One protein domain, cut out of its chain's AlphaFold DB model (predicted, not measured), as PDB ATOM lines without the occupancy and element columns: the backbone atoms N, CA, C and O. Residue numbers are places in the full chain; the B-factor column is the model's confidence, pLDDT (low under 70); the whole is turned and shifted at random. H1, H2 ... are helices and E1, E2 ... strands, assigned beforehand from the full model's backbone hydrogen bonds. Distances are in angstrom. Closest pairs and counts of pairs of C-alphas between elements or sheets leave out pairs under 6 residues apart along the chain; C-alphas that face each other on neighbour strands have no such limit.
ATOM      1  N   SER A 224     129.666 174.084 160.430       67.69
ATOM      2  CA  SER A 224     130.796 173.316 159.884       67.69
ATOM      3  C   SER A 224     130.412 171.853 159.666       67.69
ATOM      4  O   SER A 224     130.149 171.132 160.636       67.69
ATOM      5  N   LYS A 225     130.349 171.407 158.408       81.12
ATOM      6  CA  LYS A 225     129.957 170.028 158.132       81.12
ATOM      7  C   LYS A 225     131.185 169.144 158.380       81.12
ATOM      8  O   LYS A 225     132.288 169.470 157.940       81.12
ATOM      9  N   LYS A 226     131.003 168.050 159.120       85.75
ATOM     10  CA  LYS A 226     132.068 167.104 159.486       85.75
ATOM     11  C   LYS A 226     131.824 165.748 158.818       85.75
ATOM     12  O   LYS A 226     130.689 165.274 158.835       85.75
ATOM     13  N   ILE A 227     132.856 165.146 158.226       84.50
ATOM     14  CA  ILE A 227     132.852 163.736 157.810       84.50
ATOM     15  C   ILE A 227     133.791 162.990 158.746       84.50
ATOM     16  O   ILE A 227     134.994 163.226 158.749       84.50
ATOM     17  N   GLU A 228     133.258 162.057 159.519       83.38
ATOM     18  CA  GLU A 228     134.087 161.079 160.214       83.38
ATOM     19  C   GLU A 228     134.507 159.993 159.228       83.38
ATOM     20  O   GLU A 228     133.661 159.324 158.622       83.38
ATOM     21  N   LEU A 229     135.818 159.848 159.059       82.50
ATOM     22  CA  LEU A 229     136.438 158.767 158.314       82.50
ATOM     23  C   LEU A 229     137.214 157.924 159.330       82.50
ATOM     24  O   LEU A 229     138.042 158.436 160.080       82.50
ATOM     25  N   ASN A 230     136.937 156.622 159.378       80.19
ATOM     26  CA  ASN A 230     137.812 155.716 160.109       80.19
ATOM     27  C   ASN A 230     138.986 155.388 159.178       80.19
ATOM     28  O   ASN A 230     138.780 154.778 158.126       80.19
ATOM     29  N   ILE A 231     140.170 155.899 159.511       80.31
ATOM     30  CA  ILE A 231     141.380 155.846 158.689       80.31
ATOM     31  C   ILE A 231     142.475 155.262 159.577       80.31
ATOM     32  O   ILE A 231     142.888 155.901 160.537       80.31
ATOM     33  N   SER A 232     142.938 154.057 159.249       79.25
ATOM     34  CA  SER A 232     143.869 153.283 160.083       79.25
ATOM     35  C   SER A 232     145.285 153.859 160.161       79.25
ATOM     36  O   SER A 232     146.035 153.526 161.068       79.25
ATOM     37  N   GLU A 233     145.678 154.673 159.185       85.81
ATOM     38  CA  GLU A 233     147.035 155.189 159.043       85.81
ATOM     39  C   GLU A 233     146.983 156.490 158.241       85.81
ATOM     40  O   GLU A 233     146.258 156.569 157.257       85.81
ATOM     41  N   VAL A 234     147.744 157.518 158.613       88.81
ATOM     42  CA  VAL A 234     147.932 158.709 157.767       88.81
ATOM     43  C   VAL A 234     149.410 158.915 157.554       88.81
ATOM     44  O   VAL A 234     150.182 158.896 158.507       88.81
ATOM     45  N   HIS A 235     149.791 159.152 156.307       91.56
ATOM     46  CA  HIS A 235     151.163 159.451 155.944       91.56
ATOM     47  C   HIS A 235     151.300 160.935 155.612       91.56
ATOM     48  O   HIS A 235     150.499 161.490 154.862       91.56
ATOM     49  N   TYR A 236     152.346 161.575 156.120       92.56
ATOM     50  CA  TYR A 236     152.740 162.937 155.761       92.56
ATOM     51  C   TYR A 236     154.195 162.916 155.293       92.56
ATOM     52  O   TYR A 236     154.987 162.098 155.762       92.56
ATOM     53  N   GLY A 237     154.568 163.751 154.324       90.19
ATOM     54  CA  GLY A 237     155.880 163.594 153.707       90.19
ATOM     55  C   GLY A 237     156.282 164.638 152.680       90.19
ATOM     56  O   GLY A 237     155.589 165.633 152.452       90.19
ATOM     57  N   THR A 238     157.433 164.377 152.059       87.25
ATOM     58  CA  THR A 238     157.952 165.157 150.928       87.25
ATOM     59  C   THR A 238     157.690 164.399 149.633       87.25
ATOM     60  O   THR A 238     158.266 163.334 149.401       87.25
ATOM     61  N   LEU A 239     156.792 164.935 148.806       88.44
ATOM     62  CA  LEU A 239     156.489 164.431 147.473       88.44
ATOM     63  C   LEU A 239     157.657 164.754 146.537       88.44
ATOM     64  O   LEU A 239     158.021 165.920 146.374       88.44
ATOM     65  N   LEU A 240     158.227 163.712 145.941       85.69
ATOM     66  CA  LEU A 240     159.295 163.765 144.953       85.69
ATOM     67  C   LEU A 240     158.700 163.807 143.545       85.69
ATOM     68  O   LEU A 240     157.755 163.075 143.244       85.69
ATOM     69  N   THR A 241     159.281 164.630 142.674       82.38
ATOM     70  CA  THR A 241     158.927 164.676 141.251       82.38
ATOM     71  C   THR A 241     159.305 163.364 140.542       82.38
ATOM     72  O   THR A 241     160.212 162.658 140.997       82.38
ATOM     73  N   PRO A 242     158.664 163.027 139.406       79.38
ATOM     74  CA  PRO A 242     159.058 161.866 138.600       79.38
ATOM     75  C   PRO A 242     160.536 161.903 138.177       79.38
ATOM     76  O   PRO A 242     161.172 160.862 138.060       79.38
ATOM     77  N   GLU A 243     161.120 163.088 137.996       77.00
ATOM     78  CA  GLU A 243     162.544 163.243 137.671       77.00
ATOM     79  C   GLU A 243     163.463 162.872 138.837       77.00
ATOM     80  O   GLU A 243     164.425 162.130 138.649       77.00
ATOM     81  N   ALA A 244     163.127 163.298 140.059       74.12
ATOM     82  CA  ALA A 244     163.835 162.855 141.255       74.12
ATOM     83  C   ALA A 244     163.732 161.328 141.440       74.12
ATOM     84  O   ALA A 244     164.693 160.699 141.877       74.12
ATOM     85  N   MET A 245     162.605 160.719 141.049       79.25
ATOM     86  CA  MET A 245     162.426 159.261 141.068       79.25
ATOM     87  C   MET A 245     163.272 158.519 140.024       79.25
ATOM     88  O   MET A 245     163.823 157.467 140.358       79.25
ATOM     89  N   LYS A 246     163.449 159.061 138.808       78.38
ATOM     90  CA  LYS A 246     164.326 158.466 137.773       78.38
ATOM     91  C   LYS A 246     165.764 158.269 138.262       78.38
ATOM     92  O   LYS A 246     166.397 157.285 137.901       78.38
ATOM     93  N   ASN A 247     166.259 159.167 139.112       70.69
ATOM     94  CA  ASN A 247     167.608 159.072 139.680       70.69
ATOM     95  C   ASN A 247     167.722 158.027 140.809       70.69
ATOM     96  O   ASN A 247     168.818 157.552 141.088       70.69
ATOM     97  N   ILE A 248     166.608 157.670 141.460       70.81
ATOM     98  CA  ILE A 248     166.563 156.699 142.568       70.81
ATOM     99  C   ILE A 248     166.395 155.262 142.044       70.81
ATOM    100  O   ILE A 248     166.895 154.315 142.652       70.81
ATOM    101  N   GLN A 249     165.692 155.072 140.924       67.62
ATOM    102  CA  GLN A 249     165.361 153.747 140.388       67.62
ATOM    103  C   GLN A 249     166.195 153.386 139.155       67.62
ATOM    104  O   GLN A 249     165.864 153.744 138.030       67.62
ATOM    105  N   THR A 250     167.244 152.587 139.356       54.91
ATOM    106  CA  THR A 250     168.131 152.127 138.271       54.91
ATOM    107  C   THR A 250     167.667 150.859 137.542       54.91
ATOM    108  O   THR A 250     168.286 150.506 136.545       54.91
ATOM    109  N   ASN A 251     166.630 150.147 138.017       54.97
ATOM    110  CA  ASN A 251     166.341 148.767 137.571       54.97
ATOM    111  C   ASN A 251     164.853 148.322 137.552       54.97
ATOM    112  O   ASN A 251     164.586 147.125 137.438       54.97
ATOM    113  N   SER A 252     163.864 149.217 137.670       56.84
ATOM    114  CA  SER A 252     162.436 148.832 137.700       56.84
ATOM    115  C   SER A 252     161.636 149.352 136.502       56.84
ATOM    116  O   SER A 252     161.463 150.556 136.357       56.84
ATOM    117  N   ASN A 253     161.046 148.440 135.716       60.88
ATOM    118  CA  ASN A 253     160.170 148.719 134.556       60.88
ATOM    119  C   ASN A 253     158.789 149.326 134.916       60.88
ATOM    120  O   ASN A 253     157.835 149.193 134.151       60.88
ATOM    121  N   TYR A 254     158.642 149.945 136.086       60.12
ATOM    122  CA  TYR A 254     157.377 150.504 136.558       60.12
ATOM    123  C   TYR A 254     157.388 152.027 136.409       60.12
ATOM    124  O   TYR A 254     158.169 152.715 137.064       60.12
ATOM    125  N   GLU A 255     156.490 152.562 135.578       64.69
ATOM    126  CA  GLU A 255     156.286 154.007 135.412       64.69
ATOM    127  C   GLU A 255     155.545 154.611 136.622       64.69
ATOM    128  O   GLU A 255     154.367 154.978 136.569       64.69
ATOM    129  N   PHE A 256     156.242 154.722 137.754       66.06
ATOM    130  CA  PHE A 256     155.747 155.490 138.894       66.06
ATOM    131  C   PHE A 256     155.736 156.982 138.552       66.06
ATOM    132  O   PHE A 256     156.719 157.534 138.060       66.06
ATOM    133  N   ASN A 257     154.626 157.656 138.851       77.06
ATOM    134  CA  ASN A 257     154.492 159.081 138.553       77.06
ATOM    135  C   ASN A 257     155.143 159.956 139.635       77.06
ATOM    136  O   ASN A 257     155.657 161.023 139.318       77.06
ATOM    137  N   PHE A 258     155.108 159.533 140.903       84.69
ATOM    138  CA  PHE A 258     155.702 160.264 142.027       84.69
ATOM    139  C   PHE A 258     156.243 159.295 143.085       84.69
ATOM    140  O   PHE A 258     155.759 158.170 143.232       84.69
ATOM    141  N   GLY A 259     157.212 159.757 143.872       85.38
ATOM    142  CA  GLY A 259     157.591 159.127 145.138       85.38
ATOM    143  C   GLY A 259     157.122 159.979 146.308       85.38
ATOM    144  O   GLY A 259     157.060 161.199 146.189       85.38
ATOM    145  N   LEU A 260     156.825 159.372 147.453       86.88
ATOM    146  CA  LEU A 260     156.626 160.102 148.704       86.88
ATOM    147  C   LEU A 260     157.591 159.562 149.754       86.88
ATOM    148  O   LEU A 260     157.476 158.402 150.144       86.88
ATOM    149  N   ILE A 261     158.497 160.414 150.243       84.31
ATOM    150  CA  ILE A 261     159.248 160.123 151.470       84.31
ATOM    151  C   ILE A 261     158.276 160.331 152.626       84.31
ATOM    152  O   ILE A 261     157.976 161.472 152.994       84.31
ATOM    153  N   ALA A 262     157.716 159.226 153.109       86.12
ATOM    154  CA  ALA A 262     156.523 159.205 153.938       86.12
ATOM    155  C   ALA A 262     156.842 158.855 155.396       86.12
ATOM    156  O   ALA A 262     157.566 157.902 155.683       86.12
ATOM    157  N   TYR A 263     156.231 159.602 156.310       84.94
ATOM    158  CA  TYR A 263     156.236 159.342 157.742       84.94
ATOM    159  C   TYR A 263     154.815 158.956 158.166       84.94
ATOM    160  O   TYR A 263     153.886 159.722 157.879       84.94
ATOM    161  N   PRO A 264     154.609 157.813 158.841       87.44
ATOM    162  CA  PRO A 264     153.332 157.531 159.477       87.44
ATOM    163  C   PRO A 264     153.115 158.534 160.618       87.44
ATOM    164  O   PRO A 264     153.993 158.771 161.449       87.44
ATOM    165  N   LEU A 265     151.940 159.155 160.638       84.00
ATOM    166  CA  LEU A 265     151.484 160.062 161.692       84.00
ATOM    167  C   LEU A 265     151.080 159.301 162.957       84.00
ATOM    168  O   LEU A 265     151.197 159.829 164.059       84.00
ATOM    169  N   ILE A 266     150.618 158.066 162.770       77.06
ATOM    170  CA  ILE A 266     150.165 157.140 163.800       77.06
ATOM    171  C   ILE A 266     150.868 155.807 163.509       77.06
ATOM    172  O   ILE A 266     150.667 155.255 162.427       77.06
ATOM    173  N   PRO A 267     151.726 155.300 164.408       66.94
ATOM    174  CA  PRO A 267     152.287 153.960 164.293       66.94
ATOM    175  C   PRO A 267     151.203 152.875 164.236       66.94
ATOM    176  O   PRO A 267     150.238 152.907 164.993       66.94
ATOM    177  N   THR A 268     151.420 151.864 163.396       64.88
ATOM    178  CA  THR A 268     150.490 150.776 163.016       64.88
ATOM    179  C   THR A 268     149.966 149.873 164.143       64.88
ATOM    180  O   THR A 268     149.305 148.872 163.871       64.88
ATOM    181  N   ASN A 269     150.303 150.151 165.402       69.19
ATOM    182  CA  ASN A 269     150.208 149.185 166.495       69.19
ATOM    183  C   ASN A 269     148.967 149.378 167.386       69.19
ATOM    184  O   ASN A 269     148.678 148.496 168.192       69.19
ATOM    185  N   ASN A 270     148.234 150.486 167.228       57.38
ATOM    186  CA  ASN A 270     147.020 150.807 167.983       57.38
ATOM    187  C   ASN A 270     145.794 150.860 167.055       57.38
ATOM    188  O   ASN A 270     145.859 151.394 165.951       57.38
ATOM    189  N   THR A 271     144.669 150.291 167.492       61.22
ATOM    190  CA  THR A 271     143.588 149.850 166.589       61.22
ATOM    191  C   THR A 271     142.427 150.826 166.366       61.22
ATOM    192  O   THR A 271     141.557 150.510 165.557       61.22
ATOM    193  N   GLU A 272     142.359 151.971 167.059       67.00
ATOM    194  CA  GLU A 272     141.133 152.802 167.097       67.00
ATOM    195  C   GLU A 272     141.336 154.326 166.938       67.00
ATOM    196  O   GLU A 272     140.432 155.100 167.242       67.00
ATOM    197  N   THR A 273     142.471 154.800 166.411       72.88
ATOM    198  CA  THR A 273     142.630 156.237 166.108       72.88
ATOM    199  C   THR A 273     141.702 156.657 164.961       72.88
ATOM    200  O   THR A 273     141.936 156.304 163.806       72.88
ATOM    201  N   THR A 274     140.648 157.429 165.251       81.31
ATOM    202  CA  THR A 274     139.727 157.926 164.212       81.31
ATOM    203  C   THR A 274     140.152 159.296 163.684       81.31
ATOM    204  O   THR A 274     140.731 160.110 164.407       81.31
ATOM    205  N   ILE A 275     139.877 159.564 162.400       84.62
ATOM    206  CA  ILE A 275     140.336 160.780 161.717       84.62
ATOM    207  C   ILE A 275     139.137 161.514 161.121       84.62
ATOM    208  O   ILE A 275     138.652 161.241 160.020       84.62
ATOM    209  N   GLN A 276     138.643 162.493 161.867       88.44
ATOM    210  CA  GLN A 276     137.536 163.330 161.438       88.44
ATOM    211  C   GLN A 276     138.034 164.396 160.451       88.44
ATOM    212  O   GLN A 276     138.874 165.235 160.774       88.44
ATOM    213  N   PHE A 277     137.490 164.381 159.236       89.31
ATOM    214  CA  PHE A 277     137.718 165.401 158.221       89.31
ATOM    215  C   PHE A 277     136.659 166.500 158.339       89.31
ATOM    216  O   PHE A 277     135.469 166.295 158.080       89.31
ATOM    217  N   GLU A 278     137.087 167.694 158.735       91.00
ATOM    218  CA  GLU A 278     136.232 168.874 158.820       91.00
ATOM    219  C   GLU A 278     136.395 169.735 157.565       91.00
ATOM    220  O   GLU A 278     137.521 170.027 157.155       91.00
ATOM    221  N   ILE A 279     135.286 170.223 156.997       89.25
ATOM    222  CA  ILE A 279     135.332 171.353 156.064       89.25
ATOM    223  C   ILE A 279     134.519 172.516 156.628       89.25
ATOM    224  O   ILE A 279     133.296 172.454 156.771       89.25
ATOM    225  N   ASP A 280     135.219 173.615 156.879       89.69
ATOM    226  CA  ASP A 280     134.642 174.904 157.224       89.69
ATOM    227  C   ASP A 280     134.496 175.740 155.944       89.69
ATOM    228  O   ASP A 280     135.447 176.334 155.419       89.69
ATOM    229  N   GLN A 281     133.268 175.760 155.417       83.81
ATOM    230  CA  GLN A 281     132.919 176.527 154.224       83.81
ATOM    231  C   GLN A 281     133.045 178.042 154.446       83.81
ATOM    232  O   GLN A 281     133.415 178.756 153.510       83.81
ATOM    233  N   GLU A 282     132.709 178.534 155.642       86.50
ATOM    234  CA  GLU A 282     132.632 179.965 155.946       86.50
ATOM    235  C   GLU A 282     134.034 180.576 155.976       86.50
ATOM    236  O   GLU A 282     134.320 181.533 155.253       86.50
ATOM    237  N   ASN A 283     134.949 179.938 156.707       89.69
ATOM    238  CA  ASN A 283     136.342 180.367 156.796       89.69
ATOM    239  C   ASN A 283     137.215 179.872 155.630       89.69
ATOM    240  O   ASN A 283     138.380 180.267 155.528       89.69
ATOM    241  N   ARG A 284     136.669 179.038 154.729       91.50
ATOM    242  CA  ARG A 284     137.396 178.368 153.631       91.50
ATOM    243  C   ARG A 284     138.619 177.614 154.146       91.50
ATOM    244  O   ARG A 284     139.749 177.844 153.697       91.50
ATOM    245  N   LYS A 285     138.368 176.732 155.108       92.31
ATOM    246  CA  LYS A 285     139.364 175.872 155.737       92.31
ATOM    247  C   LYS A 285     138.942 174.413 155.640       92.31
ATOM    248  O   LYS A 285     137.754 174.103 155.576       92.31
ATOM    249  N   PHE A 286     139.918 173.523 155.658       92.62
ATOM    250  CA  PHE A 286     139.696 172.117 155.971       92.62
ATOM    251  C   PHE A 286     140.624 171.721 157.112       92.62
ATOM    252  O   PHE A 286     141.649 172.371 157.340       92.62
ATOM    253  N   ALA A 287     140.258 170.667 157.827       91.81
ATOM    254  CA  ALA A 287     141.090 170.136 158.884       91.81
ATOM    255  C   ALA A 287     140.979 168.620 159.009       91.81
ATOM    256  O   ALA A 287     139.931 168.041 158.723       91.81
ATOM    257  N   PHE A 288     142.051 168.006 159.497       91.38
ATOM    258  CA  PHE A 288     142.026 166.654 160.039       91.38
ATOM    259  C   PHE A 288     142.083 166.762 161.557       91.38
ATOM    260  O   PHE A 288     143.006 167.369 162.100       91.38
ATOM    261  N   VAL A 289     141.086 166.203 162.233       90.75
ATOM    262  CA  VAL A 289     141.058 166.044 163.685       90.75
ATOM    263  C   VAL A 289     141.317 164.576 163.973       90.75
ATOM    264  O   VAL A 289     140.461 163.737 163.700       90.75
ATOM    265  N   LEU A 290     142.500 164.266 164.499       88.94
ATOM    266  CA  LEU A 290     142.756 162.960 165.092       88.94
ATOM    267  C   LEU A 290     142.075 162.915 166.458       88.94
ATOM    268  O   LEU A 290     142.210 163.866 167.235       88.94
ATOM    269  N   THR A 291     141.370 161.831 166.759       87.81
ATOM    270  CA  THR A 291     140.883 161.526 168.111       87.81
ATOM    271  C   THR A 291     141.756 160.448 168.747       87.81
ATOM    272  O   THR A 291     142.425 159.698 168.043       87.81
ATOM    273  N   ASP A 292     141.772 160.378 170.077       81.50
ATOM    274  CA  ASP A 292     142.301 159.227 170.824       81.50
ATOM    275  C   ASP A 292     143.802 158.966 170.568       81.50
ATOM    276  O   ASP A 292     144.263 157.846 170.368       81.50
ATOM    277  N   CYS A 293     144.585 160.052 170.565       74.06
ATOM    278  CA  CYS A 293     146.040 160.055 170.351       74.06
ATOM    279  C   CYS A 293     146.868 160.076 171.653       74.06
ATOM    280  O   CYS A 293     148.039 160.471 171.625       74.06
ATOM    281  N   SER A 294     146.272 159.665 172.779       70.25
ATOM    282  CA  SER A 294     146.869 159.721 174.127       70.25
ATOM    283  C   SER A 294     148.255 159.090 174.212       70.25
ATOM    284  O   SER A 294     149.126 159.604 174.905       70.25
ATOM    285  N   ASP A 295     148.456 157.999 173.476       68.56
ATOM    286  CA  ASP A 295     149.625 157.125 173.589       68.56
ATOM    287  C   ASP A 295     150.862 157.675 172.857       68.56
ATOM    288  O   ASP A 295     151.967 157.161 173.026       68.56
ATOM    289  N   TYR A 296     150.683 158.713 172.030       67.62
ATOM    290  CA  TYR A 296     151.746 159.327 171.220       67.62
ATOM    291  C   TYR A 296     152.056 160.768 171.617       67.62
ATOM    292  O   TYR A 296     153.160 161.261 171.377       67.62
ATOM    293  N   PHE A 297     151.082 161.447 172.215       69.12
ATOM    294  CA  PHE A 297     151.209 162.807 172.706       69.12
ATOM    295  C   PHE A 297     150.604 162.819 174.109       69.12
ATOM    296  O   PHE A 297     149.390 162.979 174.228       69.12
ATOM    297  N   ASP A 298     151.450 162.661 175.140       61.88
ATOM    298  CA  ASP A 298     151.154 162.340 176.563       61.88
ATOM    299  C   ASP A 298     150.060 163.176 177.284       61.88
ATOM    300  O   ASP A 298     149.820 163.019 178.482       61.88
ATOM    301  N   VAL A 299     149.430 164.132 176.598       61.31
ATOM    302  CA  VAL A 299     148.494 165.128 177.133       61.31
ATOM    303  C   VAL A 299     147.254 165.325 176.229       61.31
ATOM    304  O   VAL A 299     146.339 166.051 176.618       61.31
ATOM    305  N   TRP A 300     147.192 164.765 175.010       63.62
ATOM    306  CA  TRP A 300     146.257 165.229 173.965       63.62
ATOM    307  C   TRP A 300     145.234 164.175 173.515       63.62
ATOM    308  O   TRP A 300     145.569 163.197 172.851       63.62
ATOM    309  N   SER A 301     143.950 164.435 173.787       71.94
ATOM    310  CA  SER A 301     142.831 163.637 173.261       71.94
ATOM    311  C   SER A 301     142.461 163.979 171.814       71.94
ATOM    312  O   SER A 301     141.978 163.106 171.096       71.94
ATOM    313  N   HIS A 302     142.694 165.222 171.364       85.25
ATOM    314  CA  HIS A 302     142.375 165.650 169.998       85.25
ATOM    315  C   HIS A 302     143.431 166.575 169.388       85.25
ATOM    316  O   HIS A 302     143.672 167.691 169.861       85.25
ATOM    317  N   LEU A 303     143.992 166.140 168.260       88.50
ATOM    318  CA  LEU A 303     144.942 166.904 167.458       88.50
ATOM    319  C   LEU A 303     144.268 167.408 166.187       88.50
ATOM    320  O   LEU A 303     143.927 166.608 165.316       88.50
ATOM    321  N   LYS A 304     144.101 168.728 166.050       91.50
ATOM    322  CA  LYS A 304     143.541 169.339 164.841       91.50
ATOM    323  C   LYS A 304     144.633 169.987 163.991       91.50
ATOM    324  O   LYS A 304     145.237 170.980 164.394       91.50
ATOM    325  N   PHE A 305     144.821 169.451 162.790       92.12
ATOM    326  CA  PHE A 305     145.643 170.000 161.715       92.12
ATOM    327  C   PHE A 305     144.740 170.800 160.778       92.12
ATOM    328  O   PHE A 305     143.863 170.218 160.148       92.12
ATOM    329  N   GLU A 306     144.911 172.119 160.699       92.94
ATOM    330  CA  GLU A 306     144.030 173.017 159.945       92.94
ATOM    331  C   GLU A 306     144.774 173.770 158.833       92.94
ATOM    332  O   GLU A 306     145.855 174.318 159.046       92.94
ATOM    333  N   TRP A 307     144.155 173.866 157.658       92.88
ATOM    334  CA  TRP A 307     144.672 174.588 156.492       92.88
ATOM    335  C   TRP A 307     143.604 175.494 155.886       92.88
ATOM    336  O   TRP A 307     142.422 175.143 155.848       92.88
ATOM    337  N   SER A 308     144.002 176.627 155.305       92.38
ATOM    338  CA  SER A 308     143.134 177.359 154.383       92.38
ATOM    339  C   SER A 308     143.103 176.678 153.014       92.38
ATOM    340  O   SER A 308     144.089 176.113 152.549       92.38
ATOM    341  N   PHE A 309     142.013 176.848 152.264       91.31
ATOM    342  CA  PHE A 309     141.942 176.464 150.847       91.31
ATOM    343  C   PHE A 309     142.993 177.170 149.966       91.31
ATOM    344  O   PHE A 309     143.188 176.778 148.815       91.31
ATOM    345  N   ARG A 310     143.631 178.238 150.472       88.44
ATOM    346  CA  ARG A 310     144.760 178.935 149.829       88.44
ATOM    347  C   ARG A 310     146.103 178.230 150.029       88.44
ATOM    348  O   ARG A 310     147.022 178.485 149.259       88.44
ATOM    349  N   ASP A 311     146.200 177.364 151.033       87.06
ATOM    350  CA  ASP A 311     147.417 176.635 151.392       87.06
ATOM    351  C   ASP A 311     147.545 175.309 150.618       87.06
ATOM    352  O   ASP A 311     148.507 174.576 150.816       87.06
ATOM    353  N   LEU A 312     146.611 175.014 149.707       86.56
ATOM    354  CA  LEU A 312     146.634 173.864 148.798       86.56
ATOM    355  C   LEU A 312     147.338 174.205 147.469       86.56
ATOM    356  O   LEU A 312     147.210 175.324 146.958       86.56
ATOM    357  N   LYS A 313     148.044 173.237 146.867       81.12
ATOM    358  CA  LYS A 313     148.601 173.365 145.501       81.12
ATOM    359  C   LYS A 313     147.497 173.314 144.430       81.12
ATOM    360  O   LYS A 313     146.334 173.060 144.727       81.12
ATOM    361  N   GLY A 314     147.841 173.603 143.170       67.06
ATOM    362  CA  GLY A 314     146.867 173.786 142.079       67.06
ATOM    363  C   GLY A 314     145.925 172.592 141.859       67.06
ATOM    364  O   GLY A 314     144.720 172.781 141.692       67.06
ATOM    365  N   LYS A 315     146.443 171.359 141.962       65.12
ATOM    366  CA  LYS A 315     145.669 170.100 141.943       65.12
ATOM    367  C   LYS A 315     145.333 169.636 143.369       65.12
ATOM    368  O   LYS A 315     145.584 168.500 143.748       65.12
ATOM    369  N   LYS A 316     144.776 170.577 144.133       74.94
ATOM    370  CA  LYS A 316     144.486 170.587 145.577       74.94
ATOM    371  C   LYS A 316     144.397 169.224 146.280       74.94
ATOM    372  O   LYS A 316     145.203 168.962 147.169       74.94
ATOM    373  N   ILE A 317     143.398 168.407 145.938       88.88
ATOM    374  CA  ILE A 317     143.135 167.100 146.549       88.88
ATOM    375  C   ILE A 317     142.723 166.106 145.454       88.88
ATOM    376  O   ILE A 317     141.847 166.413 144.640       88.88
ATOM    377  N   ARG A 318     143.340 164.917 145.421       90.38
ATOM    378  CA  ARG A 318     143.122 163.905 144.368       90.38
ATOM    379  C   ARG A 318     143.374 162.466 144.844       90.38
ATOM    380  O   ARG A 318     144.265 162.264 145.660       90.38
ATOM    381  N   PRO A 319     142.631 161.460 144.349       91.69
ATOM    382  CA  PRO A 319     142.937 160.062 144.617       91.69
ATOM    383  C   PRO A 319     144.198 159.617 143.863       91.69
ATOM    384  O   PRO A 319     144.470 160.086 142.756       91.69
ATOM    385  N   VAL A 320     144.944 158.700 144.469       91.75
ATOM    386  CA  VAL A 320     146.195 158.118 143.966       91.75
ATOM    387  C   VAL A 320     146.285 156.644 144.364       91.75
ATOM    388  O   VAL A 320     145.712 156.238 145.375       91.75
ATOM    389  N   TRP A 321     147.009 155.849 143.578       90.38
ATOM    390  CA  TRP A 321     147.358 154.471 143.934       90.38
ATOM    391  C   TRP A 321     148.648 154.438 144.744       90.38
ATOM    392  O   TRP A 321     149.598 155.150 144.420       90.38
ATOM    393  N   VAL A 322     148.678 153.614 145.791       90.12
ATOM    394  CA  VAL A 322     149.812 153.493 146.710       90.12
ATOM    395  C   VAL A 322     150.157 152.022 146.921       90.12
ATOM    396  O   VAL A 322     149.291 151.213 147.271       90.12
ATOM    397  N   ASN A 323     151.432 151.689 146.691       80.81
ATOM    398  CA  ASN A 323     152.033 150.361 146.882       80.81
ATOM    399  C   ASN A 323     151.193 149.194 146.317       80.81
ATOM    400  O   ASN A 323     151.046 148.162 146.971       80.81
ATOM    401  N   ASP A 324     150.591 149.378 145.137       77.00
ATOM    402  CA  ASP A 324     149.800 148.363 144.420       77.00
ATOM    403  C   ASP A 324     148.658 147.687 145.207       77.00
ATOM    404  O   ASP A 324     148.151 146.640 144.802       77.00
ATOM    405  N   SER A 325     148.213 148.300 146.304       78.62
ATOM    406  CA  SER A 325     147.299 147.666 147.264       78.62
ATOM    407  C   SER A 325     146.254 148.606 147.865       78.62
ATOM    408  O   SER A 325     145.244 148.127 148.376       78.62
ATOM    409  N   SER A 326     146.445 149.928 147.798       88.75
ATOM    410  CA  SER A 326     145.519 150.889 148.407       88.75
ATOM    411  C   SER A 326     145.289 152.133 147.551       88.75
ATOM    412  O   SER A 326     146.176 152.603 146.836       88.75
ATOM    413  N   VAL A 327     144.079 152.692 147.654       90.75
ATOM    414  CA  VAL A 327     143.747 154.009 147.102       90.75
ATOM    415  C   VAL A 327     143.799 155.026 148.231       90.75
ATOM    416  O   VAL A 327     143.035 154.943 149.194       90.75
ATOM    417  N   CYS A 328     144.687 156.003 148.101       92.94
ATOM    418  CA  CYS A 328     144.817 157.105 149.044       92.94
ATOM    419  C   CYS A 328     144.323 158.411 148.428       92.94
ATOM    420  O   CYS A 328     144.308 158.591 147.212       92.94
ATOM    421  N   LEU A 329     143.948 159.351 149.282       93.00
ATOM    422  CA  LEU A 329     143.687 160.735 148.942       93.00
ATOM    423  C   LEU A 329     144.977 161.534 149.162       93.00
ATOM    424  O   LEU A 329     145.395 161.729 150.302       93.00
ATOM    425  N   LEU A 330     145.606 161.982 148.077       94.00
ATOM    426  CA  LEU A 330     146.725 162.913 148.112       94.00
ATOM    427  C   LEU A 330     146.207 164.339 148.308       94.00
ATOM    428  O   LEU A 330     145.396 164.833 147.520       94.00
ATOM    429  N   VAL A 331     146.728 165.005 149.332       93.50
ATOM    430  CA  VAL A 331     146.531 166.428 149.618       93.50
ATOM    431  C   VAL A 331     147.874 167.125 149.444       93.50
ATOM    432  O   VAL A 331     148.801 166.875 150.210       93.50
ATOM    433  N   GLU A 332     147.990 167.990 148.438       92.19
ATOM    434  CA  GLU A 332     149.228 168.723 148.154       92.19
ATOM    435  C   GLU A 332     149.191 170.130 148.754       92.19
ATOM    436  O   GLU A 332     148.261 170.909 148.521       92.19
ATOM    437  N   LEU A 333     150.241 170.482 149.492       90.50
ATOM    438  CA  LEU A 333     150.319 171.667 150.334       90.50
ATOM    439  C   LEU A 333     151.363 172.668 149.823       90.50
ATOM    440  O   LEU A 333     152.474 172.315 149.429       90.50
ATOM    441  N   LYS A 334     151.002 173.952 149.869       87.62
ATOM    442  CA  LYS A 334     151.908 175.106 149.753       87.62
ATOM    443  C   LYS A 334     152.484 175.520 151.109       87.62
ATOM    444  O   LYS A 334     153.510 176.193 151.143       87.62
ATOM    445  N   ARG A 335     151.800 175.194 152.211       82.88
ATOM    446  CA  ARG A 335     152.173 175.567 153.585       82.88
ATOM    447  C   ARG A 335     151.787 174.468 154.582       82.88
ATOM    448  O   ARG A 335     150.790 173.781 154.346       82.88
ATOM    449  N   PRO A 336     152.533 174.317 155.691       81.31
ATOM    450  CA  PRO A 336     152.186 173.367 156.742       81.31
ATOM    451  C   PRO A 336     150.854 173.697 157.431       81.31
ATOM    452  O   PRO A 336     150.414 174.851 157.391       81.31
ATOM    453  N   PRO A 337     150.228 172.706 158.094       87.00
ATOM    454  CA  PRO A 337     149.040 172.936 158.907       87.00
ATOM    455  C   PRO A 337     149.314 173.902 160.056       87.00
ATOM    456  O   PRO A 337     150.371 173.875 160.690       87.00
ATOM    457  N   ILE A 338     148.292 174.674 160.411       87.19
ATOM    458  CA  ILE A 338     148.168 175.233 161.753       87.19
ATOM    459  C   ILE A 338     147.752 174.078 162.664       87.19
ATOM    460  O   ILE A 338     146.679 173.504 162.488       87.19
ATOM    461  N   ILE A 339     148.597 173.736 163.635       87.88
ATOM    462  CA  ILE A 339     148.276 172.720 164.637       87.88
ATOM    463  C   ILE A 339     147.619 173.412 165.828       87.88
ATOM    464  O   ILE A 339     148.230 174.231 166.519       87.88
ATOM    465  N   THR A 340     146.354 173.075 166.048       85.25
ATOM    466  CA  THR A 340     145.569 173.480 167.213       85.25
ATOM    467  C   THR A 340     145.309 172.256 168.076       85.25
ATOM    468  O   THR A 340     144.681 171.297 167.624       85.25
ATOM    469  N   ASN A 341     145.774 172.287 169.323       79.00
ATOM    470  CA  ASN A 341     145.369 171.301 170.318       79.00
ATOM    471  C   ASN A 341     143.936 171.620 170.774       79.00
ATOM    472  O   ASN A 341     143.682 172.724 171.260       79.00
ATOM    473  N   ILE A 342     143.014 170.664 170.630       69.56
ATOM    474  CA  ILE A 342     141.658 170.771 171.179       69.56
ATOM    475  C   ILE A 342     141.623 169.984 172.492       69.56
ATOM    476  O   ILE A 342     141.046 168.901 172.588       69.56
ATOM    477  N   CYS A 343     142.231 170.556 173.531       62.28
ATOM    478  CA  CYS A 343     141.990 170.097 174.892       62.28
ATOM    479  C   CYS A 343     140.553 170.463 175.282       62.28
ATOM    480  O   CYS A 343     140.277 171.608 175.642       62.28
ATOM    481  N   TYR A 344     139.647 169.485 175.273       58.38
ATOM    482  CA  TYR A 344     138.457 169.564 176.115       58.38
ATOM    483  C   TYR A 344     138.914 169.382 177.563       58.38
ATOM    484  O   TYR A 344     139.056 168.260 178.047       58.38
ATOM    485  N   SER A 345     139.197 170.485 178.256       49.69
ATOM    486  CA  SER A 345     139.393 170.450 179.701       49.69
ATOM    487  C   SER A 345     138.064 170.076 180.354       49.69
ATOM    488  O   SER A 345     137.182 170.921 180.495       49.69
ATOM    489  N   ILE A 346     137.917 168.809 180.742       46.62
ATOM    490  CA  ILE A 346     136.793 168.338 181.556       46.62
ATOM    491  C   ILE A 346     137.007 168.852 182.989       46.62
ATOM    492  O   ILE A 346     137.423 168.122 183.886       46.62
ATOM    493  N   GLU A 357     142.640 178.036 172.525       51.56
ATOM    494  CA  GLU A 357     143.426 177.617 171.357       51.56
ATOM    495  C   GLU A 357     144.923 177.873 171.593       51.56
ATOM    496  O   GLU A 357     145.432 178.979 171.387       51.56
ATOM    497  N   THR A 358     145.663 176.835 171.989       49.34
ATOM    498  CA  THR A 358     147.129 176.887 172.000       49.34
ATOM    499  C   THR A 358     147.670 176.511 170.621       49.34
ATOM    500  O   THR A 358     147.497 175.390 170.140       49.34
ATOM    501  N   ARG A 359     148.337 177.470 169.967       50.72
ATOM    502  CA  ARG A 359     149.115 177.222 168.747       50.72
ATOM    503  C   ARG A 359     150.492 176.719 169.150       50.72
ATOM    504  O   ARG A 359     151.294 177.490 169.674       50.72
ATOM    505  N   GLN A 360     150.754 175.444 168.910       52.41
ATOM    506  CA  GLN A 360     152.069 174.845 169.119       52.41
ATOM    507  C   GLN A 360     152.833 174.847 167.784       52.41
ATOM    508  O   GLN A 360     152.220 174.588 166.742       52.41
ATOM    509  N   PRO A 361     154.152 175.117 167.764       45.06
ATOM    510  CA  PRO A 361     154.966 174.689 166.635       45.06
ATOM    511  C   PRO A 361     154.880 173.159 166.568       45.06
ATOM    512  O   PRO A 361     155.066 172.485 167.580       45.06
ATOM    513  N   GLY A 362     154.557 172.610 165.396       49.78
ATOM    514  CA  GLY A 362     154.542 171.160 165.213       49.78
ATOM    515  C   GLY A 362     155.909 170.536 165.480       49.78
ATOM    516  O   GLY A 362     156.925 171.235 165.529       49.78
ATOM    517  N   SER A 363     155.957 169.202 165.571       55.06
ATOM    518  CA  SER A 363     157.244 168.525 165.406       55.06
ATOM    519  C   SER A 363     157.856 168.975 164.075       55.06
ATOM    520  O   SER A 363     157.130 169.215 163.105       55.06
ATOM    521  N   ILE A 364     159.183 169.118 164.038       51.75
ATOM    522  CA  ILE A 364     159.908 169.671 162.883       51.75
ATOM    523  C   ILE A 364     159.427 168.983 161.591       51.75
ATOM    524  O   ILE A 364     158.959 169.645 160.669       51.75
ATOM    525  N   LEU A 365     159.375 167.646 161.585       59.47
ATOM    526  CA  LEU A 365     158.881 166.826 160.471       59.47
ATOM    527  C   LEU A 365     157.444 167.162 160.024       59.47
ATOM    528  O   LEU A 365     157.197 167.279 158.824       59.47
ATOM    529  N   LEU A 366     156.501 167.357 160.953       72.19
ATOM    530  CA  LEU A 366     155.099 167.667 160.633       72.19
ATOM    531  C   LEU A 366     154.941 169.006 159.901       72.19
ATOM    532  O   LEU A 366     154.085 169.139 159.027       72.19
ATOM    533  N   GLY A 367     155.796 169.982 160.216       67.12
ATOM    534  CA  GLY A 367     155.844 171.254 159.496       67.12
ATOM    535  C   GLY A 367     156.510 171.173 158.112       67.12
ATOM    536  O   GLY A 367     156.404 172.119 157.338       67.12
ATOM    537  N   HIS A 368     157.232 170.095 157.779       67.62
ATOM    538  CA  HIS A 368     157.900 169.937 156.475       67.62
ATOM    539  C   HIS A 368     157.011 169.327 155.390       67.62
ATOM    540  O   HIS A 368     157.339 169.463 154.212       67.62
ATOM    541  N   ALA A 369     155.920 168.646 155.748       82.50
ATOM    542  CA  ALA A 369     155.149 167.898 154.764       82.50
ATOM    543  C   ALA A 369     154.489 168.805 153.719       82.50
ATOM    544  O   ALA A 369     153.570 169.570 154.018       82.50
ATOM    545  N   ASN A 370     154.930 168.653 152.469       86.88
ATOM    546  CA  ASN A 370     154.305 169.260 151.297       86.88
ATOM    547  C   ASN A 370     153.189 168.370 150.713       86.88
ATOM    548  O   ASN A 370     152.461 168.807 149.823       86.88
ATOM    549  N   ALA A 371     153.041 167.142 151.219       92.31
ATOM    550  CA  ALA A 371     152.008 166.199 150.824       92.31
ATOM    551  C   ALA A 371     151.546 165.334 152.002       92.31
ATOM    552  O   ALA A 371     152.342 164.935 152.854       92.31
ATOM    553  N   TRP A 372     150.249 165.040 152.023       93.75
ATOM    554  CA  TRP A 372     149.614 164.099 152.943       93.75
ATOM    555  C   TRP A 372     148.869 163.040 152.129       93.75
ATOM    556  O   TRP A 372     148.205 163.377 151.148       93.75
ATOM    557  N   LEU A 373     148.970 161.776 152.533       93.06
ATOM    558  CA  LEU A 373     148.189 160.662 152.005       93.06
ATOM    559  C   LEU A 373     147.257 160.144 153.091       93.06
ATOM    560  O   LEU A 373     147.695 159.757 154.177       93.06
ATOM    561  N   LEU A 374     145.974 160.101 152.756       91.94
ATOM    562  CA  LEU A 374     144.935 159.543 153.605       91.94
ATOM    563  C   LEU A 374     144.327 158.321 152.899       91.94
ATOM    564  O   LEU A 374     143.642 158.516 151.893       91.94
ATOM    565  N   PRO A 375     144.570 157.079 153.353       90.81
ATOM    566  CA  PRO A 375     143.946 155.901 152.770       90.81
ATOM    567  C   PRO A 375     142.427 156.028 152.854       90.81
ATOM    568  O   PRO A 375     141.857 156.384 153.886       90.81
ATOM    569  N   LEU A 376     141.763 155.781 151.727       90.12
ATOM    570  CA  LEU A 376     140.312 155.837 151.666       90.12
ATOM    571  C   LEU A 376     139.738 154.572 152.320       90.12
ATOM    572  O   LEU A 376     140.212 153.474 152.020       90.12
ATOM    573  N   PRO A 377     138.693 154.678 153.161       85.75
ATOM    574  CA  PRO A 377     138.030 153.513 153.732       85.75
ATOM    575  C   PRO A 377     137.221 152.792 152.643       85.75
ATOM    576  O   PRO A 377     136.018 153.005 152.493       85.75
ATOM    577  N   ILE A 378     137.897 151.927 151.882       83.12
ATOM    578  CA  ILE A 378     137.358 151.104 150.782       83.12
ATOM    579  C   ILE A 378     136.075 150.368 151.205       83.12
ATOM    580  O   ILE A 378     135.100 150.330 150.458       83.12
ATOM    581  N   ASN A 379     136.028 149.907 152.457       86.69
ATOM    582  CA  ASN A 379     134.884 149.223 153.065       86.69
ATOM    583  C   ASN A 379     133.616 150.102 153.197       86.69
ATOM    584  O   ASN A 379     132.555 149.590 153.547       86.69
ATOM    585  N   ASN A 380     133.691 151.419 152.955       88.56
ATOM    586  CA  ASN A 380     132.564 152.346 153.069       88.56
ATOM    587  C   ASN A 380     132.468 153.305 151.868       88.56
ATOM    588  O   ASN A 380     132.648 154.522 151.979       88.56
ATOM    589  N   ILE A 381     132.105 152.741 150.711       86.25
ATOM    590  CA  ILE A 381     131.888 153.458 149.441       86.25
ATOM    591  C   ILE A 381     130.970 154.685 149.617       86.25
ATOM    592  O   ILE A 381     131.229 155.734 149.031       86.25
ATOM    593  N   ASN A 382     129.941 154.606 150.471       88.56
ATOM    594  CA  ASN A 382     129.021 155.721 150.729       88.56
ATOM    595  C   ASN A 382     129.705 156.930 151.394       88.56
ATOM    596  O   ASN A 382     129.410 158.071 151.032       88.56
ATOM    597  N   ARG A 383     130.649 156.710 152.322       88.19
ATOM    598  CA  ARG A 383     131.463 157.793 152.908       88.19
ATOM    599  C   ARG A 383     132.447 158.373 151.895       88.19
ATOM    600  O   ARG A 383     132.564 159.593 151.815       88.19
ATOM    601  N   CYS A 384     133.085 157.538 151.073       88.81
ATOM    602  CA  CYS A 384     133.947 158.001 149.978       88.81
ATOM    603  C   CYS A 384     133.165 158.850 148.957       88.81
ATOM    604  O   CYS A 384     133.624 159.912 148.543       88.81
ATOM    605  N   LYS A 385     131.940 158.437 148.614       88.12
ATOM    606  CA  LYS A 385     130.999 159.192 147.777       88.12
ATOM    607  C   LYS A 385     130.646 160.549 148.384       88.12
ATOM    608  O   LYS A 385     130.745 161.559 147.686       88.12
ATOM    609  N   GLU A 386     130.293 160.607 149.671       90.25
ATOM    610  CA  GLU A 386     130.045 161.885 150.349       90.25
ATOM    611  C   GLU A 386     131.293 162.788 150.323       90.25
ATOM    612  O   GLU A 386     131.193 163.964 149.967       90.25
ATOM    613  N   LEU A 387     132.474 162.232 150.616       90.75
ATOM    614  CA  LEU A 387     133.752 162.944 150.583       90.75
ATOM    615  C   LEU A 387     134.024 163.576 149.212       90.75
ATOM    616  O   LEU A 387     134.229 164.787 149.125       90.75
ATOM    617  N   PHE A 388     133.968 162.801 148.126       90.62
ATOM    618  CA  PHE A 388     134.214 163.324 146.779       90.62
ATOM    619  C   PHE A 388     133.163 164.350 146.334       90.62
ATOM    620  O   PHE A 388     133.517 165.348 145.701       90.62
ATOM    621  N   GLN A 389     131.892 164.181 146.721       88.88
ATOM    622  CA  GLN A 389     130.856 165.189 146.480       88.88
ATOM    623  C   GLN A 389     131.165 166.518 147.186       88.88
ATOM    624  O   GLN A 389     130.955 167.584 146.602       88.88
ATOM    625  N   TRP A 390     131.700 166.491 148.411       89.06
ATOM    626  CA  TRP A 390     132.125 167.707 149.110       89.06
ATOM    627  C   TRP A 390     133.376 168.317 148.476       89.06
ATOM    628  O   TRP A 390     133.392 169.521 148.215       89.06
ATOM    629  N   LEU A 391     134.398 167.509 148.169       90.00
ATOM    630  CA  LEU A 391     135.611 167.980 147.494       90.00
ATOM    631  C   LEU A 391     135.271 168.681 146.169       90.00
ATOM    632  O   LEU A 391     135.799 169.758 145.896       90.00
ATOM    633  N   ARG A 392     134.323 168.146 145.388       88.12
ATOM    634  CA  ARG A 392     133.778 168.807 144.190       88.12
ATOM    635  C   ARG A 392     133.024 170.096 144.537       88.12
ATOM    636  O   ARG A 392     133.324 171.144 143.970       88.12
ATOM    637  N   ARG A 393     132.091 170.060 145.498       87.81
ATOM    638  CA  ARG A 393     131.281 171.223 145.928       87.81
ATOM    639  C   ARG A 393     132.127 172.417 146.386       87.81
ATOM    640  O   ARG A 393     131.721 173.559 146.180       87.81
ATOM    641  N   TYR A 394     133.291 172.167 146.979       87.38
ATOM    642  CA  TYR A 394     134.218 173.202 147.444       87.38
ATOM    643  C   TYR A 394     135.351 173.526 146.456       87.38
ATOM    644  O   TYR A 394     136.219 174.344 146.770       87.38
ATOM    645  N   ASN A 395     135.332 172.938 145.251       87.94
ATOM    646  CA  ASN A 395     136.383 173.070 144.237       87.94
ATOM    647  C   ASN A 395     137.778 172.733 144.812       87.94
ATOM    648  O   ASN A 395     138.738 173.499 144.674       87.94
ATOM    649  N   LEU A 396     137.845 171.616 145.545       87.06
ATOM    650  CA  LEU A 396     139.044 171.001 146.123       87.06
ATOM    651  C   LEU A 396     139.532 169.791 145.311       87.06
ATOM    652  O   LEU A 396     140.682 169.406 145.459       87.06
ATOM    653  N   SER A 397     138.703 169.238 144.422       86.62
ATOM    654  CA  SER A 397     139.130 168.332 143.347       86.62
ATOM    655  C   SER A 397     138.811 168.974 141.992       86.62
ATOM    656  O   SER A 397     137.686 169.455 141.829       86.62
ATOM    657  N   PRO A 398     139.740 168.960 141.015       73.81
ATOM    658  CA  PRO A 398     139.449 169.357 139.638       73.81
ATOM    659  C   PRO A 398     138.721 168.264 138.835       73.81
ATOM    660  O   PRO A 398     138.153 168.562 137.790       73.81
ATOM    661  N   ILE A 399     138.748 167.006 139.293       80.12
ATOM    662  CA  ILE A 399     138.144 165.857 138.604       80.12
ATOM    663  C   ILE A 399     136.709 165.651 139.096       80.12
ATOM    664  O   ILE A 399     136.446 165.659 140.305       80.12
ATOM    665  N   GLU A 400     135.790 165.421 138.154       76.69
ATOM    666  CA  GLU A 400     134.427 164.996 138.455       76.69
ATOM    667  C   GLU A 400     134.376 163.489 138.733       76.69
ATOM    668  O   GLU A 400     134.457 162.652 137.835       76.69
ATOM    669  N   PHE A 401     134.210 163.141 140.004       78.94
ATOM    670  CA  PHE A 401     133.959 161.769 140.423       78.94
ATOM    671  C   PHE A 401     132.452 161.482 140.371       78.94
ATOM    672  O   PHE A 401     131.690 161.970 141.210       78.94
ATOM    673  N   THR A 402     132.021 160.729 139.355       81.44
ATOM    674  CA  THR A 402     130.702 160.079 139.313       81.44
ATOM    675  C   THR A 402     130.674 158.884 140.269       81.44
ATOM    676  O   THR A 402     131.715 158.449 140.762       81.44
ATOM    677  N   GLU A 403     129.488 158.344 140.547       77.19
ATOM    678  CA  GLU A 403     129.360 157.154 141.398       77.19
ATOM    679  C   GLU A 403     130.064 155.946 140.775       77.19
ATOM    680  O   GLU A 403     130.831 155.274 141.461       77.19
ATOM    681  N   ASP A 404     129.897 155.759 139.466       81.94
ATOM    682  CA  ASP A 404     130.542 154.692 138.698       81.94
ATOM    683  C   ASP A 404     132.064 154.848 138.699       81.94
ATOM    684  O   ASP A 404     132.777 153.875 138.933       81.94
ATOM    685  N   ASN A 405     132.577 156.080 138.556       82.75
ATOM    686  CA  ASN A 405     134.011 156.349 138.668       82.75
ATOM    687  C   ASN A 405     134.523 155.986 140.068       82.75
ATOM    688  O   ASN A 405     135.556 155.344 140.177       82.75
ATOM    689  N   ILE A 406     133.820 156.346 141.146       81.81
ATOM    690  CA  ILE A 406     134.241 156.004 142.519       81.81
ATOM    691  C   ILE A 406     134.206 154.488 142.737       81.81
ATOM    692  O   ILE A 406     135.146 153.928 143.294       81.81
ATOM    693  N   PHE A 407     133.155 153.815 142.271       82.31
ATOM    694  CA  PHE A 407     133.022 152.364 142.365       82.31
ATOM    695  C   PHE A 407     134.132 151.645 141.585       82.31
ATOM    696  O   PHE A 407     134.749 150.717 142.100       82.31
ATOM    697  N   TYR A 408     134.441 152.110 140.376       84.62
ATOM    698  CA  TYR A 408     135.516 151.599 139.528       84.62
ATOM    699  C   TYR A 408     136.907 151.863 140.123       84.62
ATOM    700  O   TYR A 408     137.740 150.962 140.147       84.62
ATOM    701  N   LEU A 409     137.140 153.056 140.685       82.50
ATOM    702  CA  LEU A 409     138.372 153.406 141.400       82.50
ATOM    703  C   LEU A 409     138.629 152.503 142.613       82.50
ATOM    704  O   LEU A 409     139.784 152.208 142.907       82.50
ATOM    705  N   ILE A 410     137.567 152.088 143.308       79.81
ATOM    706  CA  ILE A 410     137.643 151.242 144.504       79.81
ATOM    707  C   ILE A 410     137.741 149.748 144.142       79.81
ATOM    708  O   ILE A 410     138.548 149.039 144.732       79.81
ATOM    709  N   ASN A 411     136.952 149.270 143.173       81.12
ATOM    710  CA  ASN A 411     136.787 147.835 142.905       81.12
ATOM    711  C   ASN A 411     137.576 147.310 141.693       81.12
ATOM    712  O   ASN A 411     137.838 146.113 141.614       81.12
ATOM    713  N   SER A 412     137.953 148.161 140.732       78.00
ATOM    714  CA  SER A 412     138.583 147.740 139.471       78.00
ATOM    715  C   SER A 412     140.072 148.089 139.438       78.00
ATOM    716  O   SER A 412     140.511 148.942 138.669       78.00
ATOM    717  N   SER A 413     140.868 147.420 140.277       68.81
ATOM    718  CA  SER A 413     142.308 147.689 140.450       68.81
ATOM    719  C   SER A 413     143.072 147.817 139.125       68.81
ATOM    720  O   SER A 413     143.662 148.858 138.852       68.81
ATOM    721  N   ASN A 414     143.001 146.812 138.250       75.62
ATOM    722  CA  ASN A 414     143.709 146.787 136.959       75.62
ATOM    723  C   ASN A 414     143.313 147.907 135.987       75.62
ATOM    724  O   ASN A 414     144.089 148.262 135.102       75.62
ATOM    725  N   SER A 415     142.110 148.444 136.143       73.56
ATOM    726  CA  SER A 415     141.473 149.332 135.176       73.56
ATOM    727  C   SER A 415     141.582 150.790 135.660       73.56
ATOM    728  O   SER A 415     142.067 151.663 134.939       73.56
ATOM    729  N   ALA A 416     141.356 151.029 136.958       69.81
ATOM    730  CA  ALA A 416     141.705 152.268 137.656       69.81
ATOM    731  C   ALA A 416     143.214 152.589 137.610       69.81
ATOM    732  O   ALA A 416     143.582 153.762 137.510       69.81
ATOM    733  N   ARG A 417     144.088 151.568 137.613       75.12
ATOM    734  CA  ARG A 417     145.553 151.703 137.462       75.12
ATOM    735  C   ARG A 417     145.995 152.478 136.215       75.12
ATOM    736  O   ARG A 417     147.068 153.068 136.258       75.12
ATOM    737  N   LYS A 418     145.200 152.488 135.134       79.25
ATOM    738  CA  LYS A 418     145.488 153.253 133.902       79.25
ATOM    739  C   LYS A 418     145.146 154.746 134.017       79.25
ATOM    740  O   LYS A 418     145.592 155.538 133.193       79.25
ATOM    741  N   HIS A 419     144.339 155.132 135.008       78.75
ATOM    742  CA  HIS A 419     143.780 156.482 135.139       78.75
ATOM    743  C   HIS A 419     144.214 157.219 136.411       78.75
ATOM    744  O   HIS A 419     144.163 158.450 136.445       78.75
ATOM    745  N   LEU A 420     144.643 156.501 137.453       83.62
ATOM    746  CA  LEU A 420     145.232 157.103 138.646       83.62
ATOM    747  C   LEU A 420     146.752 157.174 138.571       83.62
ATOM    748  O   LEU A 420     147.425 156.314 138.011       83.62
ATOM    749  N   GLN A 421     147.292 158.210 139.206       87.44
ATOM    750  CA  GLN A 421     148.726 158.317 139.411       87.44
ATOM    751  C   GLN A 421     149.170 157.389 140.533       87.44
ATOM    752  O   GLN A 421     148.547 157.335 141.596       87.44
ATOM    753  N   HIS A 422     150.276 156.702 140.281       87.94
ATOM    754  CA  HIS A 422     150.962 155.869 141.256       87.94
ATOM    755  C   HIS A 422     151.933 156.694 142.088       87.94
ATOM    756  O   HIS A 422     152.740 157.449 141.535       87.94
ATOM    757  N   ILE A 423     151.856 156.510 143.404       88.62
ATOM    758  CA  ILE A 423     152.782 157.057 144.390       88.62
ATOM    759  C   ILE A 423     153.458 155.902 145.116       88.62
ATOM    760  O   ILE A 423     152.809 155.099 145.785       88.62
ATOM    761  N   TYR A 424     154.777 155.842 144.987       87.56
ATOM    762  CA  TYR A 424     155.595 154.871 145.699       87.56
ATOM    763  C   TYR A 424     155.953 155.410 147.090       87.56
ATOM    764  O   TYR A 424     156.524 156.501 147.193       87.56
ATOM    765  N   LEU A 425     155.626 154.676 148.164       87.31
ATOM    766  CA  LEU A 425     156.070 155.053 149.509       87.31
ATOM    767  C   LEU A 425     157.537 154.680 149.689       87.31
ATOM    768  O   LEU A 425     157.894 153.516 149.857       87.31
ATOM    769  N   LEU A 426     158.385 155.700 149.717       82.31
ATOM    770  CA  LEU A 426     159.757 155.572 150.169       82.31
ATOM    771  C   LEU A 426     159.740 155.668 151.693       82.31
ATOM    772  O   LEU A 426     159.542 156.750 152.252       82.31
ATOM    773  N   SER A 427     159.946 154.540 152.378       78.25
ATOM    774  CA  SER A 427     160.242 154.608 153.808       78.25
ATOM    775  C   SER A 427     161.567 155.342 153.994       78.25
ATOM    776  O   SER A 427     162.490 155.196 153.187       78.25
TER     777      SER A 427
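What this domain is: This is residues 224 to 346 and 357 to 427 of the 670 residues of the protein "Hypothetical protein" of Rotaria sp. Silwood1 (UniProt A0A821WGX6). A small closed barrel of six strands, E2, E3, E11, E7, E8 and E10, stands beside a twisted sheet of five strands, E1, E4, E5, E6 and E9. H3, the longest helix, covers E1 and E4 of that sheet and also reaches the barrel, while H4 and H5 follow it onto the barrel, and the short helices H1 and H2 pack on the barrel too. The 194 printed residues hold five named helices and eleven named strands, in the order E1 E2 H1 E3 E4 E5 E6 E7 E8 E9 H2 E10 H3 H4 H5 E11, a mixed class of helices and strands. The barrel is mixed; the sheet, in the order E1 E4 E5 E6 E9, is antiparallel throughout. The whole is compact, with a radius of gyration of the C-alphas of 16.7 A and spans of 55 by 37 by 33 A.

Where its parts are: Find C-alpha 225 at (129.957, 170.028, 158.132); there E1 begins and runs to residue 229. Next come E2, residues 235 to 240, H1, residues 242 to 248, and E3, residues 258 to 264, 17.8 A long. Then read E4, residues 275 to 280, E5, residues 285 to 291, 19.0 A, and E6, residues 302 to 308, 19.5 A. E7, residues 312 to 322, is 20.7 A long and bends by 74 degrees at residue 315; E8, residues 326 to 333, is 21.4 A long. E9 is residues 338 to 341, H2 residues 364 to 368 and E10 residues 371 to 375. Look for C-alpha 381 at (131.888, 153.458, 149.441), where H3 begins; it runs 18.1 A to residue 393. H4, residues 403 to 411, is 12.0 A long and H5 is residues 413 to 416. E11, residues 422 to 427, ends at C-alpha 427, (160.242, 154.608, 153.808).

How they stand to each other: Start at the barrel and go round it from E2. E2 and E3 are antiparallel, with N 240 and O 259 at 2.8 A. E3 and E11 are parallel, with N 260 and O 424 at 2.9 A. E11 has staggered pairing: residues 423 to 427 pair with E3, and residues 422 to 423 with E7, parallel, where N 423 and O 321 are 2.8 A apart. E7 and E8 form a hairpin, with N 320 and O 328 at 2.8 A. E8 and E10 are antiparallel, with N 329 and O 374 at 2.8 A, and E10 and E2, antiparallel, close the ring, with N 373 and O 235 at 2.8 A. In the sheet, E1 and E4 have N 277 and O 227 at 2.8 A. E4, E5 and E6 form a meander, each strand the antiparallel neighbour of the one before; look at N 289 and O 276, 2.8 A, and N 305 and O 288, 2.8 A. E6 and E9 have N 338 and O 306 at 2.8 A. H3 is on this sheet at a height over the sheet of 10.2 A, over E1 and E4; the closest C-alphas of H3 and E1 are those of Leu 387 and Ile 227, 7.3 A. H3 touches H4 with residues 381 to 385 alone, at a steep tilt of 51 degrees, opposite ways; the closest C-alphas are those of Lys 385 and Glu 403, 6.9 A. H4 and H5 only just touch, and only at the corner, with 3 pairs of C-alphas within 8 A. H1 is on the barrel, its closest C-alphas to E3 being those of Pro 242 and Phe 258, 5.1 A. H2 is on the barrel too, with the C-alphas of Leu 366 and Tyr 236 of E2 7.2 A apart. In H2, H3 and H4 every O i to N i+4 pair is within hydrogen-bond range; in H1 1 of 3 is, beside 3 of 4 O i to N i+3 pairs, and H5 is too short for an O i to N i+4 pair.

The domain as a whole: The two C-alphas farthest apart are those of Asn 251 and Ile 346, 56.5 A. Residues 347 to 356 are not printed, and C-alphas 346 and 357 are 15.3 A apart across the cut. Of the links that are printed whole, none is long. The mean pLDDT of the printed part is 80.0; 41 residues are under 70, among them residues 249 to 256, 342 to 346 and 357 to 365.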